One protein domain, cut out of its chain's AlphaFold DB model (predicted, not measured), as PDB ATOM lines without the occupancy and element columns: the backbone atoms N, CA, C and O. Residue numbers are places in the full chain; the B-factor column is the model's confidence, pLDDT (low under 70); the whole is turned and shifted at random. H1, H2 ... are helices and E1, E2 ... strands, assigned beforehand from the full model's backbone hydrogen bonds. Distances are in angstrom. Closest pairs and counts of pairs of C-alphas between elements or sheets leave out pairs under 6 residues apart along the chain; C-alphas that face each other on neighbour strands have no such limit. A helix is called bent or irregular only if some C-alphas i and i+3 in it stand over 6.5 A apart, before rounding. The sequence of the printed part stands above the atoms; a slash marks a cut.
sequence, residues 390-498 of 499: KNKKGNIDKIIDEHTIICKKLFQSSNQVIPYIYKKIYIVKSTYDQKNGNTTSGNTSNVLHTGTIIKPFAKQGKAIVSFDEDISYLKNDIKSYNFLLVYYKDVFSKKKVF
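This is residues 390 to 498 of the 499 residues of an uncharacterized protein of Plasmodium falciparum (isolate 7G8) (UniProt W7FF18). Picture a closed barrel of six antiparallel strands, with one short irregular helix, H1, packed on its outside, mostly next to E1. At the far end of E6 the chain makes a turn whose residues 490 to 495 stick out from the barrel, while the link of residues 430 to 446 reaches as far as 26 A from the mean of the C-alphas. The printed part has 109 residues, with elements in the order E1 E2 E3 E4 E5 H1 E6; round the ring run E1, E2, E5, E4, E3, E6 and back to E1. It is mostly strand and compact, with a radius of gyration of the C-alphas of 14.0 A and spans of 41 by 36 by 25 A.

Find C-alpha 390 at (349.124, 374.054, 790.953); from there E1, residues 390 to 399, runs 25.8 A and bends by 50 degrees at residue 396. E2 is residues 404 to 408 and E3 residues 424 to 429. E4, residues 447 to 457, begins at (357.274, 380.979, 803.112), spans 23.8 A and bends by 74 degrees at residue 454. E5 is residues 462 to 467. H1, residues 472 to 480, is irregular: C-alphas 476 and 479 are 9.2 A apart. E6, residues 481 to 490, runs 29.2 A to C-alpha 490 at (345.607, 364.388, 790.111).

Start at E1, whose pairing is staggered: residues 390 to 395 pair with E6, with N 392 and O 485 2.9 A apart, and residues 395 to 399 with E2, with N 397 and O 406 at 2.8 A. E1 and E2 form a hairpin. Go on round the ring: N 405 of E2 is 2.9 A from O 465 of E5, N 454 of E4 is 2.8 A from O 464 of E5, N 427 of E3 is 2.9 A from O 449 of E4, and N 426 of E3 is 2.9 A from O 484 of E6. E3, E4 and E5 are a meander, each strand the antiparallel neighbour of the one before; with E2, the neighbour of E5, they form a Greek key. E1 and E4 are apart. H1 is on the barrel, outside it, at a height over the sheet of 7.4 A; its closest C-alpha pair with E1 is Ile 396 and Ile 478, 6.5 A. In H1, 1 of 5 O i to N i+4 pairs and 4 of 6 O i to N i+3 pairs are within hydrogen-bond range.

The two farthest C-alphas, those of Asn 476 and Phe 492, are 44.4 A apart. The printed part has no cut. The links E2 to E3, 15 residues, and E3 to E4, 17 residues, are long. Look at the pLDDT of residues 431 to 446: these 16 are under 70, against a mean of 83.7 for the printed part.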
ATOM      1  N   LYS A 390     349.878 372.891 791.389       90.50
ATOM      2  CA  LYS A 390     349.124 374.054 790.953       90.50
ATOM      3  C   LYS A 390     349.209 375.132 792.014       90.50
ATOM      4  O   LYS A 390     348.879 374.918 793.173       90.50
ATOM      5  N   ASN A 391     349.535 376.330 791.551       90.50
ATOM      6  CA  ASN A 391     349.740 377.473 792.418       90.50
ATOM      7  C   ASN A 391     348.738 378.569 792.050       90.50
ATOM      8  O   ASN A 391     348.457 378.812 790.874       90.50
ATOM      9  N   LYS A 392     348.169 379.216 793.063       91.62
ATOM     10  CA  LYS A 392     347.377 380.441 792.931       91.62
ATOM     11  C   LYS A 392     348.079 381.533 793.721       91.62
ATOM     12  O   LYS A 392     348.480 381.300 794.858       91.62
ATOM     13  N   LYS A 393     348.218 382.709 793.116       90.94
ATOM     14  CA  LYS A 393     348.823 383.878 793.754       90.94
ATOM     15  C   LYS A 393     347.765 384.941 793.987       90.94
ATOM     16  O   LYS A 393     346.864 385.097 793.169       90.94
ATOM     17  N   GLY A 394     347.876 385.635 795.107       91.69
ATOM     18  CA  GLY A 394     347.001 386.737 795.478       91.69
ATOM     19  C   GLY A 394     347.781 387.813 796.213       91.69
ATOM     20  O   GLY A 394     348.931 387.611 796.599       91.69
ATOM     21  N   ASN A 395     347.146 388.954 796.425       91.62
ATOM     22  CA  ASN A 395     347.726 390.065 797.166       91.62
ATOM     23  C   ASN A 395     347.008 390.221 798.502       91.62
ATOM     24  O   ASN A 395     345.834 389.857 798.644       91.62
ATOM     25  N   ILE A 396     347.700 390.822 799.460       92.12
ATOM     26  CA  ILE A 396     347.070 391.321 800.674       92.12
ATOM     27  C   ILE A 396     346.205 392.533 800.291       92.12
ATOM     28  O   ILE A 396     346.656 393.451 799.603       92.12
ATOM     29  N   ASP A 397     344.929 392.507 800.667       91.44
ATOM     30  CA  ASP A 397     344.021 393.643 800.494       91.44
ATOM     31  C   ASP A 397     344.047 394.549 801.720       91.44
ATOM     32  O   ASP A 397     344.324 395.740 801.607       91.44
ATOM     33  N   LYS A 398     343.777 393.962 802.888       90.50
ATOM     34  CA  LYS A 398     343.741 394.650 804.176       90.50
ATOM     35  C   LYS A 398     344.034 393.660 805.299       90.50
ATOM     36  O   LYS A 398     343.563 392.525 805.250       90.50
ATOM     37  N   ILE A 399     344.770 394.111 806.308       91.62
ATOM     38  CA  ILE A 399     344.967 393.402 807.576       91.62
ATOM     39  C   ILE A 399     343.861 393.878 808.527       91.62
ATOM     40  O   ILE A 399     343.696 395.088 808.705       91.62
ATOM     41  N   ILE A 400     343.047 392.951 809.036       91.19
ATOM     42  CA  ILE A 400     341.899 393.259 809.905       91.19
ATOM     43  C   ILE A 400     342.383 393.423 811.347       91.19
ATOM     44  O   ILE A 400     342.129 394.455 811.961       91.19
ATOM     45  N   ASP A 401     343.119 392.432 811.836       91.44
ATOM     46  CA  ASP A 401     343.666 392.343 813.190       91.44
ATOM     47  C   ASP A 401     345.042 391.647 813.148       91.44
ATOM     48  O   ASP A 401     345.629 391.501 812.073       91.44
ATOM     49  N   GLU A 402     345.579 391.280 814.308       92.25
ATOM     50  CA  GLU A 402     346.911 390.679 814.473       92.25
ATOM     51  C   GLU A 402     347.030 389.278 813.853       92.25
ATOM     52  O   GLU A 402     348.141 388.814 813.623       92.25
ATOM     53  N   HIS A 403     345.905 388.636 813.511       94.31
ATOM     54  CA  HIS A 403     345.852 387.255 813.023       94.31
ATOM     55  C   HIS A 403     345.045 387.081 811.729       94.31
ATOM     56  O   HIS A 403     345.028 385.997 811.149       94.31
ATOM     57  N   THR A 404     344.390 388.130 811.227       94.62
ATOM     58  CA  THR A 404     343.429 388.017 810.124       94.62
ATOM     59  C   THR A 404     343.745 388.963 808.970       94.62
ATOM     60  O   THR A 404     343.837 390.184 809.123       94.62
ATOM     61  N   ILE A 405     343.803 388.411 807.754       94.88
ATOM     62  CA  ILE A 405     344.018 389.161 806.510       94.88
ATOM     63  C   ILE A 405     342.905 388.891 805.499       94.88
ATOM     64  O   ILE A 405     342.475 387.757 805.288       94.88
ATOM     65  N   ILE A 406     342.500 389.936 804.779       93.44
ATOM     66  CA  ILE A 406     341.708 389.816 803.556       93.44
ATOM     67  C   ILE A 406     342.653 389.629 802.368       93.44
ATOM     68  O   ILE A 406     343.425 390.520 802.009       93.44
ATOM     69  N   CYS A 407     342.560 388.472 801.725       92.88
ATOM     70  CA  CYS A 407     343.239 388.161 800.477       92.88
ATOM     71  C   CYS A 407     342.386 388.610 799.281       92.88
ATOM     72  O   CYS A 407     341.183 388.337 799.235       92.88
ATOM     73  N   LYS A 408     343.007 389.244 798.280       92.31
ATOM     74  CA  LYS A 408     342.387 389.565 796.981       92.31
ATOM     75  C   LYS A 408     343.158 388.950 795.819       92.31
ATOM     76  O   LYS A 408     344.319 388.574 795.953       92.31
ATOM     77  N   LYS A 409     342.514 388.899 794.649       89.81
ATOM     78  CA  LYS A 409     343.093 388.431 793.372       89.81
ATOM     79  C   LYS A 409     343.558 386.963 793.353       89.81
ATOM     80  O   LYS A 409     344.163 386.539 792.379       89.81
ATOM     81  N   LEU A 410     343.216 386.165 794.368       89.12
ATOM     82  CA  LEU A 410     343.477 384.719 794.397       89.12
ATOM     83  C   LEU A 410     342.407 383.908 793.629       89.12
ATOM     84  O   LEU A 410     342.673 382.845 793.044       89.12
ATOM     85  N   PHE A 411     341.181 384.433 793.619       92.19
ATOM     86  CA  PHE A 411     340.006 383.872 792.961       92.19
ATOM     87  C   PHE A 411     339.240 384.971 792.224       92.19
ATOM     88  O   PHE A 411     339.341 386.142 792.575       92.19
ATOM     89  N   GLN A 412     338.467 384.590 791.206       90.31
ATOM     90  CA  GLN A 412     337.645 385.537 790.440       90.31
ATOM     91  C   GLN A 412     336.263 385.743 791.073       90.31
ATOM     92  O   GLN A 412     335.656 386.803 790.937       90.31
ATOM     93  N   SER A 413     335.750 384.730 791.776       91.50
ATOM     94  CA  SER A 413     334.432 384.762 792.406       91.50
ATOM     95  C   SER A 413     334.435 384.050 793.753       91.50
ATOM     96  O   SER A 413     335.271 383.186 794.020       91.50
ATOM     97  N   SER A 414     333.483 384.405 794.610       89.69
ATOM     98  CA  SER A 414     333.367 383.875 795.972       89.69
ATOM     99  C   SER A 414     333.100 382.361 795.977       89.69
ATOM    100  O   SER A 414     333.640 381.643 796.813       89.69
ATOM    101  N   ASN A 415     332.393 381.843 794.963       91.25
ATOM    102  CA  ASN A 415     332.164 380.403 794.783       91.25
ATOM    103  C   ASN A 415     333.462 379.620 794.534       91.25
ATOM    104  O   ASN A 415     333.576 378.464 794.933       91.25
ATOM    105  N   GLN A 416     334.469 380.239 793.907       91.81
ATOM    106  CA  GLN A 416     335.763 379.589 793.694       91.81
ATOM    107  C   GLN A 416     336.568 379.432 794.991       91.81
ATOM    108  O   GLN A 416     337.478 378.607 795.004       91.81
ATOM    109  N   VAL A 417     336.246 380.188 796.050       92.12
ATOM    110  CA  VAL A 417     336.898 380.101 797.370       92.12
ATOM    111  C   VAL A 417     336.445 378.847 798.118       92.12
ATOM    112  O   VAL A 417     337.256 378.220 798.792       92.12
ATOM    113  N   ILE A 418     335.176 378.451 797.961       91.75
ATOM    114  CA  ILE A 418     334.515 377.393 798.748       91.75
ATOM    115  C   ILE A 418     335.335 376.090 798.824       91.75
ATOM    116  O   ILE A 418     335.549 375.599 799.930       91.75
ATOM    117  N   PRO A 419     335.896 375.545 797.721       92.00
ATOM    118  CA  PRO A 419     336.675 374.303 797.773       92.00
ATOM    119  C   PRO A 419     338.020 374.405 798.511       92.00
ATOM    120  O   PRO A 419     338.720 373.400 798.625       92.00
ATOM    121  N   TYR A 420     338.424 375.611 798.914       94.19
ATOM    122  CA  TYR A 420     339.697 375.903 799.573       94.19
ATOM    123  C   TYR A 420     339.515 376.372 801.018       94.19
ATOM    124  O   TYR A 420     340.501 376.692 801.674       94.19
ATOM    125  N   ILE A 421     338.281 376.400 801.524       94.31
ATOM    126  CA  ILE A 421     338.016 376.670 802.936       94.31
ATOM    127  C   ILE A 421     338.703 375.589 803.792       94.31
ATOM    128  O   ILE A 421     338.746 374.412 803.423       94.31
ATOM    129  N   TYR A 422     339.292 376.017 804.906       94.50
ATOM    130  CA  TYR A 422     340.130 375.233 805.815       94.50
ATOM    131  C   TYR A 422     341.397 374.647 805.178       94.50
ATOM    132  O   TYR A 422     341.991 373.709 805.711       94.50
ATOM    133  N   LYS A 423     341.827 375.164 804.019       94.75
ATOM    134  CA  LYS A 423     343.101 374.784 803.396       94.75
ATOM    135  C   LYS A 423     344.187 375.801 803.717       94.75
ATOM    136  O   LYS A 423     343.914 376.997 803.853       94.75
ATOM    137  N   LYS A 424     345.415 375.288 803.808       93.62
ATOM    138  CA  LYS A 424     346.618 376.078 804.063       93.62
ATOM    139  C   LYS A 424     346.878 377.050 802.918       93.62
ATOM    140  O   LYS A 424     346.724 376.704 801.746       93.62
ATOM    141  N   ILE A 425     347.310 378.249 803.269       93.81
ATOM    142  CA  ILE A 425     347.770 379.287 802.354       93.81
ATOM    143  C   ILE A 425     348.986 379.972 802.971       93.81
ATOM    144  O   ILE A 425     349.074 380.116 804.184       93.81
ATOM    145  N   TYR A 426     349.929 380.386 802.141       92.88
ATOM    146  CA  TYR A 426     351.222 380.874 802.596       92.88
ATOM    147  C   TYR A 426     351.390 382.353 802.279       92.88
ATOM    148  O   TYR A 426     350.956 382.813 801.220       92.88
ATOM    149  N   ILE A 427     352.054 383.089 803.166       91.44
ATOM    150  CA  ILE A 427     352.599 384.411 802.853       91.44
ATOM    151  C   ILE A 427     354.038 384.224 802.394       91.44
ATOM    152  O   ILE A 427     354.837 383.593 803.082       91.44
ATOM    153  N   VAL A 428     354.366 384.790 801.238       89.75
ATOM    154  CA  VAL A 428     355.719 384.803 800.679       89.75
ATOM    155  C   VAL A 428     356.152 386.236 800.399       89.75
ATOM    156  O   VAL A 428     355.338 387.076 800.002       89.75
ATOM    157  N   LYS A 429     357.444 386.518 800.572       84.00
ATOM    158  CA  LYS A 429     358.024 387.809 800.184       84.00
ATOM    159  C   LYS A 429     358.111 387.914 798.659       84.00
ATOM    160  O   LYS A 429     358.506 386.950 797.998       84.00
ATOM    161  N   SER A 430     357.748 389.059 798.087       70.31
ATOM    162  CA  SER A 430     357.998 389.343 796.674       70.31
ATOM    163  C   SER A 430     359.495 389.575 796.457       70.31
ATOM    164  O   SER A 430     360.120 390.404 797.113       70.31
ATOM    165  N   THR A 431     360.098 388.814 795.549       60.06
ATOM    166  CA  THR A 431     361.474 389.033 795.093       60.06
ATOM    167  C   THR A 431     361.438 389.782 793.764       60.06
ATOM    168  O   THR A 431     360.664 389.433 792.873       60.06
ATOM    169  N   TYR A 432     362.240 390.839 793.648       47.28
ATOM    170  CA  TYR A 432     362.361 391.662 792.444       47.28
ATOM    171  C   TYR A 432     363.539 391.135 791.608       47.28
ATOM    172  O   TYR A 432     364.685 391.289 792.026       47.28
ATOM    173  N   ASP A 433     363.285 390.503 790.456       42.28
ATOM    174  CA  ASP A 433     364.357 390.106 789.529       42.28
ATOM    175  C   ASP A 433     364.706 391.280 788.609       42.28
ATOM    176  O   ASP A 433     363.942 391.660 787.720       42.28
ATOM    177  N   GLN A 434     365.896 391.849 788.801       36.16
ATOM    178  CA  GLN A 434     366.361 393.044 788.084       36.16
ATOM    179  C   GLN A 434     366.644 392.823 786.584       36.16
ATOM    180  O   GLN A 434     366.840 393.797 785.866       36.16
ATOM    181  N   LYS A 435     366.655 391.580 786.081       37.75
ATOM    182  CA  LYS A 435     367.022 391.290 784.679       37.75
ATOM    183  C   LYS A 435     365.869 391.392 783.672       37.75
ATOM    184  O   LYS A 435     366.142 391.660 782.511       37.75
ATOM    185  N   ASN A 436     364.611 391.228 784.098       37.47
ATOM    186  CA  ASN A 436     363.473 391.073 783.172       37.47
ATOM    187  C   ASN A 436     362.315 392.065 783.393       37.47
ATOM    188  O   ASN A 436     361.256 391.893 782.797       37.47
ATOM    189  N   GLY A 437     362.459 393.065 784.273       32.12
ATOM    190  CA  GLY A 437     361.384 394.038 784.545       32.12
ATOM    191  C   GLY A 437     360.071 393.420 785.061       32.12
ATOM    192  O   GLY A 437     359.040 394.085 785.054       32.12
ATOM    193  N   ASN A 438     360.100 392.161 785.515       34.38
ATOM    194  CA  ASN A 438     358.944 391.386 785.960       34.38
ATOM    195  C   ASN A 438     359.195 390.756 787.337       34.38
ATOM    196  O   ASN A 438     360.300 390.328 787.663       34.38
ATOM    197  N   THR A 439     358.133 390.659 788.142       32.72
ATOM    198  CA  THR A 439     358.135 389.998 789.457       32.72
ATOM    199  C   THR A 439     358.112 388.478 789.273       32.72
ATOM    200  O   THR A 439     357.068 387.886 788.997       32.72
ATOM    201  N   THR A 440     359.258 387.821 789.414       39.16
ATOM    202  CA  THR A 440     359.367 386.354 789.388       39.16
ATOM    203  C   THR A 440     359.001 385.716 790.727       39.16
ATOM    204  O   THR A 440     358.823 386.345 791.770       39.16
ATOM    205  N   SER A 441     358.734 384.418 790.637       42.25
ATOM    206  CA  SER A 441     357.963 383.600 791.556       42.25
ATOM    207  C   SER A 441     358.621 383.350 792.908       42.25
ATOM    208  O   SER A 441     359.640 382.673 792.985       42.25
ATOM    209  N   GLY A 442     357.935 383.738 793.986       41.78
ATOM    210  CA  GLY A 442     358.169 383.137 795.297       41.78
ATOM    211  C   GLY A 442     357.986 381.620 795.214       41.78
ATOM    212  O   GLY A 442     356.877 381.140 794.967       41.78
ATOM    213  N   ASN A 443     359.085 380.885 795.377       52.03
ATOM    214  CA  ASN A 443     359.074 379.449 795.623       52.03
ATOM    215  C   ASN A 443     358.614 379.184 797.064       52.03
ATOM    216  O   ASN A 443     358.714 380.048 797.938       52.03
ATOM    217  N   THR A 444     358.168 377.958 797.341       55.56
ATOM    218  CA  THR A 444     357.821 377.489 798.700       55.56
ATOM    219  C   THR A 444     358.992 377.553 799.692       55.56
ATOM    220  O   THR A 444     358.807 377.317 800.882       55.56
ATOM    221  N   SER A 445     360.201 377.881 799.227       55.97
ATOM    222  CA  SER A 445     361.386 378.145 800.044       55.97
ATOM    223  C   SER A 445     361.342 379.481 800.798       55.97
ATOM    224  O   SER A 445     362.072 379.622 801.769       55.97
ATOM    225  N   ASN A 446     360.487 380.431 800.396       69.75
ATOM    226  CA  ASN A 446     360.394 381.772 800.998       69.75
ATOM    227  C   ASN A 446     359.063 381.988 801.742       69.75
ATOM    228  O   ASN A 446     358.531 383.101 801.765       69.75
ATOM    229  N   VAL A 447     358.484 380.911 802.283       82.62
ATOM    230  CA  VAL A 447     357.274 380.979 803.112       82.62
ATOM    231  C   VAL A 447     357.628 381.629 804.444       82.62
ATOM    232  O   VAL A 447     358.489 381.130 805.160       82.62
ATOM    233  N   LEU A 448     356.961 382.740 804.749       86.44
ATOM    234  CA  LEU A 448     357.113 383.481 806.000       86.44
ATOM    235  C   LEU A 448     356.087 383.031 807.037       86.44
ATOM    236  O   LEU A 448     356.453 382.740 808.164       86.44
ATOM    237  N   HIS A 449     354.822 382.935 806.626       89.81
ATOM    238  CA  HIS A 449     353.723 382.517 807.493       89.81
ATOM    239  C   HIS A 449     352.832 381.504 806.794       89.81
ATOM    240  O   HIS A 449     352.618 381.572 805.576       89.81
ATOM    241  N   THR A 450     352.258 380.607 807.589       92.88
ATOM    242  CA  THR A 450     351.218 379.673 807.158       92.88
ATOM    243  C   THR A 450     349.901 380.081 807.794       92.88
ATOM    244  O   THR A 450     349.803 380.183 809.010       92.88
ATOM    245  N   GLY A 451     348.890 380.318 806.967       93.88
ATOM    246  CA  GLY A 451     347.533 380.619 807.400       93.88
ATOM    247  C   GLY A 451     346.526 379.634 806.828       93.88
ATOM    248  O   GLY A 451     346.855 378.753 806.029       93.88
ATOM    249  N   THR A 452     345.268 379.821 807.204       96.25
ATOM    250  CA  THR A 452     344.136 378.991 806.797       96.25
ATOM    251  C   THR A 452     343.028 379.862 806.218       96.25
ATOM    252  O   THR A 452     342.629 380.864 806.810       96.25
ATOM    253  N   ILE A 453     342.506 379.488 805.048       95.81
ATOM    254  CA  ILE A 453     341.369 380.187 804.436       95.81
ATOM    255  C   ILE A 453     340.103 379.871 805.239       95.81
ATOM    256  O   ILE A 453     339.690 378.718 805.306       95.81
ATOM    257  N   ILE A 454     339.456 380.887 805.806       96.56
ATOM    258  CA  ILE A 454     338.294 380.709 806.688       96.56
ATOM    259  C   ILE A 454     336.982 380.785 805.914       96.56
ATOM    260  O   ILE A 454     336.122 379.921 806.048       96.56
ATOM    261  N   LYS A 455     336.799 381.833 805.107       94.50
ATOM    262  CA  LYS A 455     335.544 382.053 804.376       94.50
ATOM    263  C   LYS A 455     335.715 382.990 803.180       94.50
ATOM    264  O   LYS A 455     336.619 383.831 803.190       94.50
ATOM    265  N   PRO A 456     334.846 382.890 802.158       94.44
ATOM    266  CA  PRO A 456     334.727 383.929 801.144       94.44
ATOM    267  C   PRO A 456     334.328 385.264 801.779       94.44
ATOM    268  O   PRO A 456     333.560 385.312 802.740       94.44
ATOM    269  N   PHE A 457     334.828 386.356 801.210       90.44
ATOM    270  CA  PHE A 457     334.516 387.712 801.639       90.44
ATOM    271  C   PHE A 457     334.170 388.578 800.432       90.44
ATOM    272  O   PHE A 457     334.881 388.565 799.431       90.44
ATOM    273  N   ALA A 458     333.086 389.351 800.537       83.00
ATOM    274  CA  ALA A 458     332.596 390.251 799.492       83.00
ATOM    275  C   ALA A 458     332.380 389.586 798.106       83.00
ATOM    276  O   ALA A 458     332.446 388.366 797.933       83.00
ATOM    277  N   LYS A 459     332.063 390.416 797.105       76.75
ATOM    278  CA  LYS A 459     332.079 390.047 795.679       76.75
ATOM    279  C   LYS A 459     333.533 390.131 795.162       76.75
ATOM    280  O   LYS A 459     334.362 390.776 795.796       76.75
ATOM    281  N   GLN A 460     333.839 389.510 794.016       83.81
ATOM    282  CA  GLN A 460     335.179 389.472 793.375       83.81
ATOM    283  C   GLN A 460     336.205 388.480 793.970       83.81
ATOM    284  O   GLN A 460     337.409 388.659 793.805       83.81
ATOM    285  N   GLY A 461     335.755 387.422 794.657       86.44
ATOM    286  CA  GLY A 461     336.641 386.313 795.041       86.44
ATOM    287  C   GLY A 461     337.680 386.652 796.114       86.44
ATOM    288  O   GLY A 461     338.730 386.008 796.165       86.44
ATOM    289  N   LYS A 462     337.400 387.642 796.974       93.31
ATOM    290  CA  LYS A 462     338.210 387.864 798.175       93.31
ATOM    291  C   LYS A 462     337.938 386.759 799.197       93.31
ATOM    292  O   LYS A 462     336.870 386.139 799.207       93.31
ATOM    293  N   ALA A 463     338.912 386.508 800.056       94.81
ATOM    294  CA  ALA A 463     338.821 385.498 801.100       94.81
ATOM    295  C   ALA A 463     339.432 386.024 802.397       94.81
ATOM    296  O   ALA A 463     340.415 386.762 802.359       94.81
ATOM    297  N   ILE A 464     338.853 385.637 803.528       95.31
ATOM    298  CA  ILE A 464     339.439 385.875 804.847       95.31
ATOM    299  C   ILE A 464     340.377 384.718 805.166       95.31
ATOM    300  O   ILE A 464     339.999 383.551 805.024       95.31
ATOM    301  N   VAL A 465     341.587 385.056 805.593       96.31
ATOM    302  CA  VAL A 465     342.637 384.124 805.994       96.31
ATOM    303  C   VAL A 465     343.013 384.413 807.440       96.31
ATOM    304  O   VAL A 465     343.235 385.572 807.777       96.31
ATOM    305  N   SER A 466     343.085 383.362 808.253       96.00
ATOM    306  CA  SER A 466     343.525 383.409 809.649       96.00
ATOM    307  C   SER A 466     344.922 382.822 809.786       96.00
ATOM    308  O   SER A 466     345.263 381.884 809.063       96.00
ATOM    309  N   PHE A 467     345.694 383.332 810.731       94.62
ATOM    310  CA  PHE A 467     347.042 382.896 811.071       94.62
ATOM    311  C   PHE A 467     347.128 382.627 812.568       94.62
ATOM    312  O   PHE A 467     346.477 383.316 813.344       94.62
ATOM    313  N   ASP A 468     347.936 381.646 812.957       89.81
ATOM    314  CA  ASP A 468     348.188 381.355 814.375       89.81
ATOM    315  C   ASP A 468     349.266 382.293 814.958       89.81
ATOM    316  O   ASP A 468     349.345 382.497 816.165       89.81
ATOM    317  N   GLU A 469     350.094 382.883 814.093       89.81
ATOM    318  CA  GLU A 469     351.175 383.807 814.444       89.81
ATOM    319  C   GLU A 469     350.724 385.269 814.300       89.81
ATOM    320  O   GLU A 469     349.831 385.570 813.499       89.81
ATOM    321  N   ASP A 470     351.356 386.180 815.049       89.50
ATOM    322  CA  ASP A 470     351.154 387.625 814.890       89.50
ATOM    323  C   ASP A 470     351.817 388.118 813.595       89.50
ATOM    324  O   ASP A 470     353.022 387.976 813.361       89.50
ATOM    325  N   ILE A 471     350.996 388.717 812.741       89.81
ATOM    326  CA  ILE A 471     351.343 389.206 811.404       89.81
ATOM    327  C   ILE A 471     351.257 390.739 811.304       89.81
ATOM    328  O   ILE A 471     351.298 391.304 810.206       89.81
ATOM    329  N   SER A 472     351.148 391.442 812.433       85.75
ATOM    330  CA  SER A 472     350.953 392.897 812.491       85.75
ATOM    331  C   SER A 472     352.059 393.688 811.801       85.75
ATOM    332  O   SER A 472     351.781 394.717 811.180       85.75
ATOM    333  N   TYR A 473     353.297 393.191 811.835       86.00
ATOM    334  CA  TYR A 473     354.450 393.840 811.207       86.00
ATOM    335  C   TYR A 473     354.314 393.970 809.678       86.00
ATOM    336  O   TYR A 473     354.911 394.868 809.079       86.00
ATOM    337  N   LEU A 474     353.485 393.136 809.032       86.94
ATOM    338  CA  LEU A 474     353.218 393.218 807.593       86.94
ATOM    339  C   LEU A 474     352.509 394.525 807.203       86.94
ATOM    340  O   LEU A 474     352.575 394.924 806.040       86.94
ATOM    341  N   LYS A 475     351.864 395.223 808.157       83.06
ATOM    342  CA  LYS A 475     351.234 396.538 807.931       83.06
ATOM    343  C   LYS A 475     352.235 397.582 807.432       83.06
ATOM    344  O   LYS A 475     351.845 398.449 806.653       83.06
ATOM    345  N   ASN A 476     353.503 397.465 807.828       82.62
ATOM    346  CA  ASN A 476     354.551 398.418 807.467       82.62
ATOM    347  C   ASN A 476     354.904 398.366 805.972       82.62
ATOM    348  O   ASN A 476     355.338 399.372 805.419       82.62
ATOM    349  N   ASP A 477     354.703 397.218 805.311       83.69
ATOM    350  CA  ASP A 477     355.040 397.047 803.894       83.69
ATOM    351  C   ASP A 477     354.199 395.961 803.199       83.69
ATOM    352  O   ASP A 477     354.692 394.932 802.741       83.69
ATOM    353  N   ILE A 478     352.891 396.194 803.093       82.81
ATOM    354  CA  ILE A 478     351.932 395.229 802.528       82.81
ATOM    355  C   ILE A 478     352.273 394.823 801.078       82.81
ATOM    356  O   ILE A 478     351.968 393.708 800.654       82.81
ATOM    357  N   LYS A 479     352.898 395.713 800.293       83.31
ATOM    358  CA  LYS A 479     353.193 395.480 798.865       83.31
ATOM    359  C   LYS A 479     354.323 394.473 798.648       83.31
ATOM    360  O   LYS A 479     354.369 393.839 797.591       83.31
ATOM    361  N   SER A 480     355.190 394.299 799.641       83.62
ATOM    362  CA  SER A 480     356.301 393.349 799.591       83.62
ATOM    363  C   SER A 480     355.897 391.902 799.875       83.62
ATOM    364  O   SER A 480     356.746 391.010 799.856       83.62
ATOM    365  N   TYR A 481     354.611 391.632 800.112       87.56
ATOM    366  CA  TYR A 481     354.122 390.299 800.452       87.56
ATOM    367  C   TYR A 481     352.968 389.867 799.555       87.56
ATOM    368  O   TYR A 481     352.068 390.637 799.216       87.56
ATOM    369  N   ASN A 482     352.977 388.590 799.188       90.38
ATOM    370  CA  ASN A 482     351.918 387.973 798.408       90.38
ATOM    371  C   ASN A 482     351.442 386.685 799.064       90.38
ATOM    372  O   ASN A 482     352.188 385.987 799.749       90.38
ATOM    373  N   PHE A 483     350.190 386.352 798.787       91.69
ATOM    374  CA  PHE A 483     349.630 385.056 799.103       91.69
ATOM    375  C   PHE A 483     350.005 384.034 798.038       91.69
ATOM    376  O   PHE A 483     349.879 384.298 796.839       91.69
ATOM    377  N   LEU A 484     350.382 382.843 798.486       91.38
ATOM    378  CA  LEU A 484     350.625 381.670 797.666       91.38
ATOM    379  C   LEU A 484     349.784 380.510 798.199       91.38
ATOM    380  O   LEU A 484     349.979 380.032 799.311       91.38
ATOM    381  N   LEU A 485     348.849 380.035 797.385       91.44
ATOM    382  CA  LEU A 485     348.087 378.820 797.639       91.44
ATOM    383  C   LEU A 485     348.631 377.714 796.736       91.44
ATOM    384  O   LEU A 485     348.484 377.794 795.514       91.44
ATOM    385  N   VAL A 486     349.232 376.695 797.345       90.44
ATOM    386  CA  VAL A 486     349.746 375.503 796.659       90.44
ATOM    387  C   VAL A 486     348.750 374.370 796.852       90.44
ATOM    388  O   VAL A 486     348.296 374.103 797.962       90.44
ATOM    389  N   TYR A 487     348.385 373.713 795.763       92.12
ATOM    390  CA  TYR A 487     347.569 372.510 795.784       92.12
ATOM    391  C   TYR A 487     347.971 371.614 794.623       92.12
ATOM    392  O   TYR A 487     348.637 372.036 793.681       92.12
ATOM    393  N   TYR A 488     347.525 370.374 794.653       93.56
ATOM    394  CA  TYR A 488     347.826 369.410 793.615       93.56
ATOM    395  C   TYR A 488     346.557 369.053 792.857       93.56
ATOM    396  O   TYR A 488     345.446 369.081 793.391       93.56
ATOM    397  N   LYS A 489     346.705 368.730 791.578       93.56
ATOM    398  CA  LYS A 489     345.654 368.076 790.803       93.56
ATOM    399  C   LYS A 489     346.146 366.723 790.361       93.56
ATOM    400  O   LYS A 489     347.193 366.632 789.729       93.56
ATOM    401  N   ASP A 490     345.356 365.708 790.645       93.44
ATOM    402  CA  ASP A 490     345.607 364.388 790.111       93.44
ATOM    403  C   ASP A 490     345.502 364.403 788.581       93.44
ATOM    404  O   ASP A 490     344.558 364.957 788.003       93.44
ATOM    405  N   VAL A 491     346.505 363.838 787.913       92.19
ATOM    406  CA  VAL A 491     346.650 363.923 786.459       92.19
ATOM    407  C   VAL A 491     345.504 363.204 785.756       92.19
ATOM    408  O   VAL A 491     345.009 363.732 784.754       92.19
ATOM    409  N   PHE A 492     345.041 362.069 786.286       90.25
ATOM    410  CA  PHE A 492     344.037 361.209 785.652       90.25
ATOM    411  C   PHE A 492     342.609 361.537 786.093       90.25
ATOM    412  O   PHE A 492     341.752 361.772 785.245       90.25
ATOM    413  N   SER A 493     342.351 361.661 787.394       89.56
ATOM    414  CA  SER A 493     341.007 361.927 787.934       89.56
ATOM    415  C   SER A 493     340.634 363.410 787.944       89.56
ATOM    416  O   SER A 493     339.477 363.752 788.177       89.56
ATOM    417  N   LYS A 494     341.610 364.310 787.741       89.75
ATOM    418  CA  LYS A 494     341.471 365.777 787.848       89.75
ATOM    419  C   LYS A 494     341.025 366.279 789.229       89.75
ATOM    420  O   LYS A 494     340.820 367.488 789.394       89.75
ATOM    421  N   LYS A 495     340.907 365.393 790.226       90.50
ATOM    422  CA  LYS A 495     340.556 365.743 791.605       90.50
ATOM    423  C   LYS A 495     341.652 366.614 792.216       90.50
ATOM    424  O   LYS A 495     342.840 366.428 791.952       90.50
ATOM    425  N   LYS A 496     341.243 367.595 793.023       90.81
ATOM    426  CA  LYS A 496     342.180 368.400 793.812       90.81
ATOM    427  C   LYS A 496     342.655 367.572 794.998       90.81
ATOM    428  O   LYS A 496     341.838 366.971 795.689       90.81
ATOM    429  N   VAL A 497     343.954 367.593 795.235       89.12
ATOM    430  CA  VAL A 497     344.611 366.970 796.377       89.12
ATOM    431  C   VAL A 497     345.340 368.074 797.130       89.12
ATOM    432  O   VAL A 497     346.025 368.903 796.532       89.12
ATOM    433  N   PHE A 498     345.143 368.116 798.439       87.44
ATOM    434  CA  PHE A 498     345.830 369.033 799.338       87.44
ATOM    435  C   PHE A 498     346.723 368.162 800.214       87.44
ATOM    436  O   PHE A 498     346.195 367.284 800.897       87.44
TER     437      PHE A 498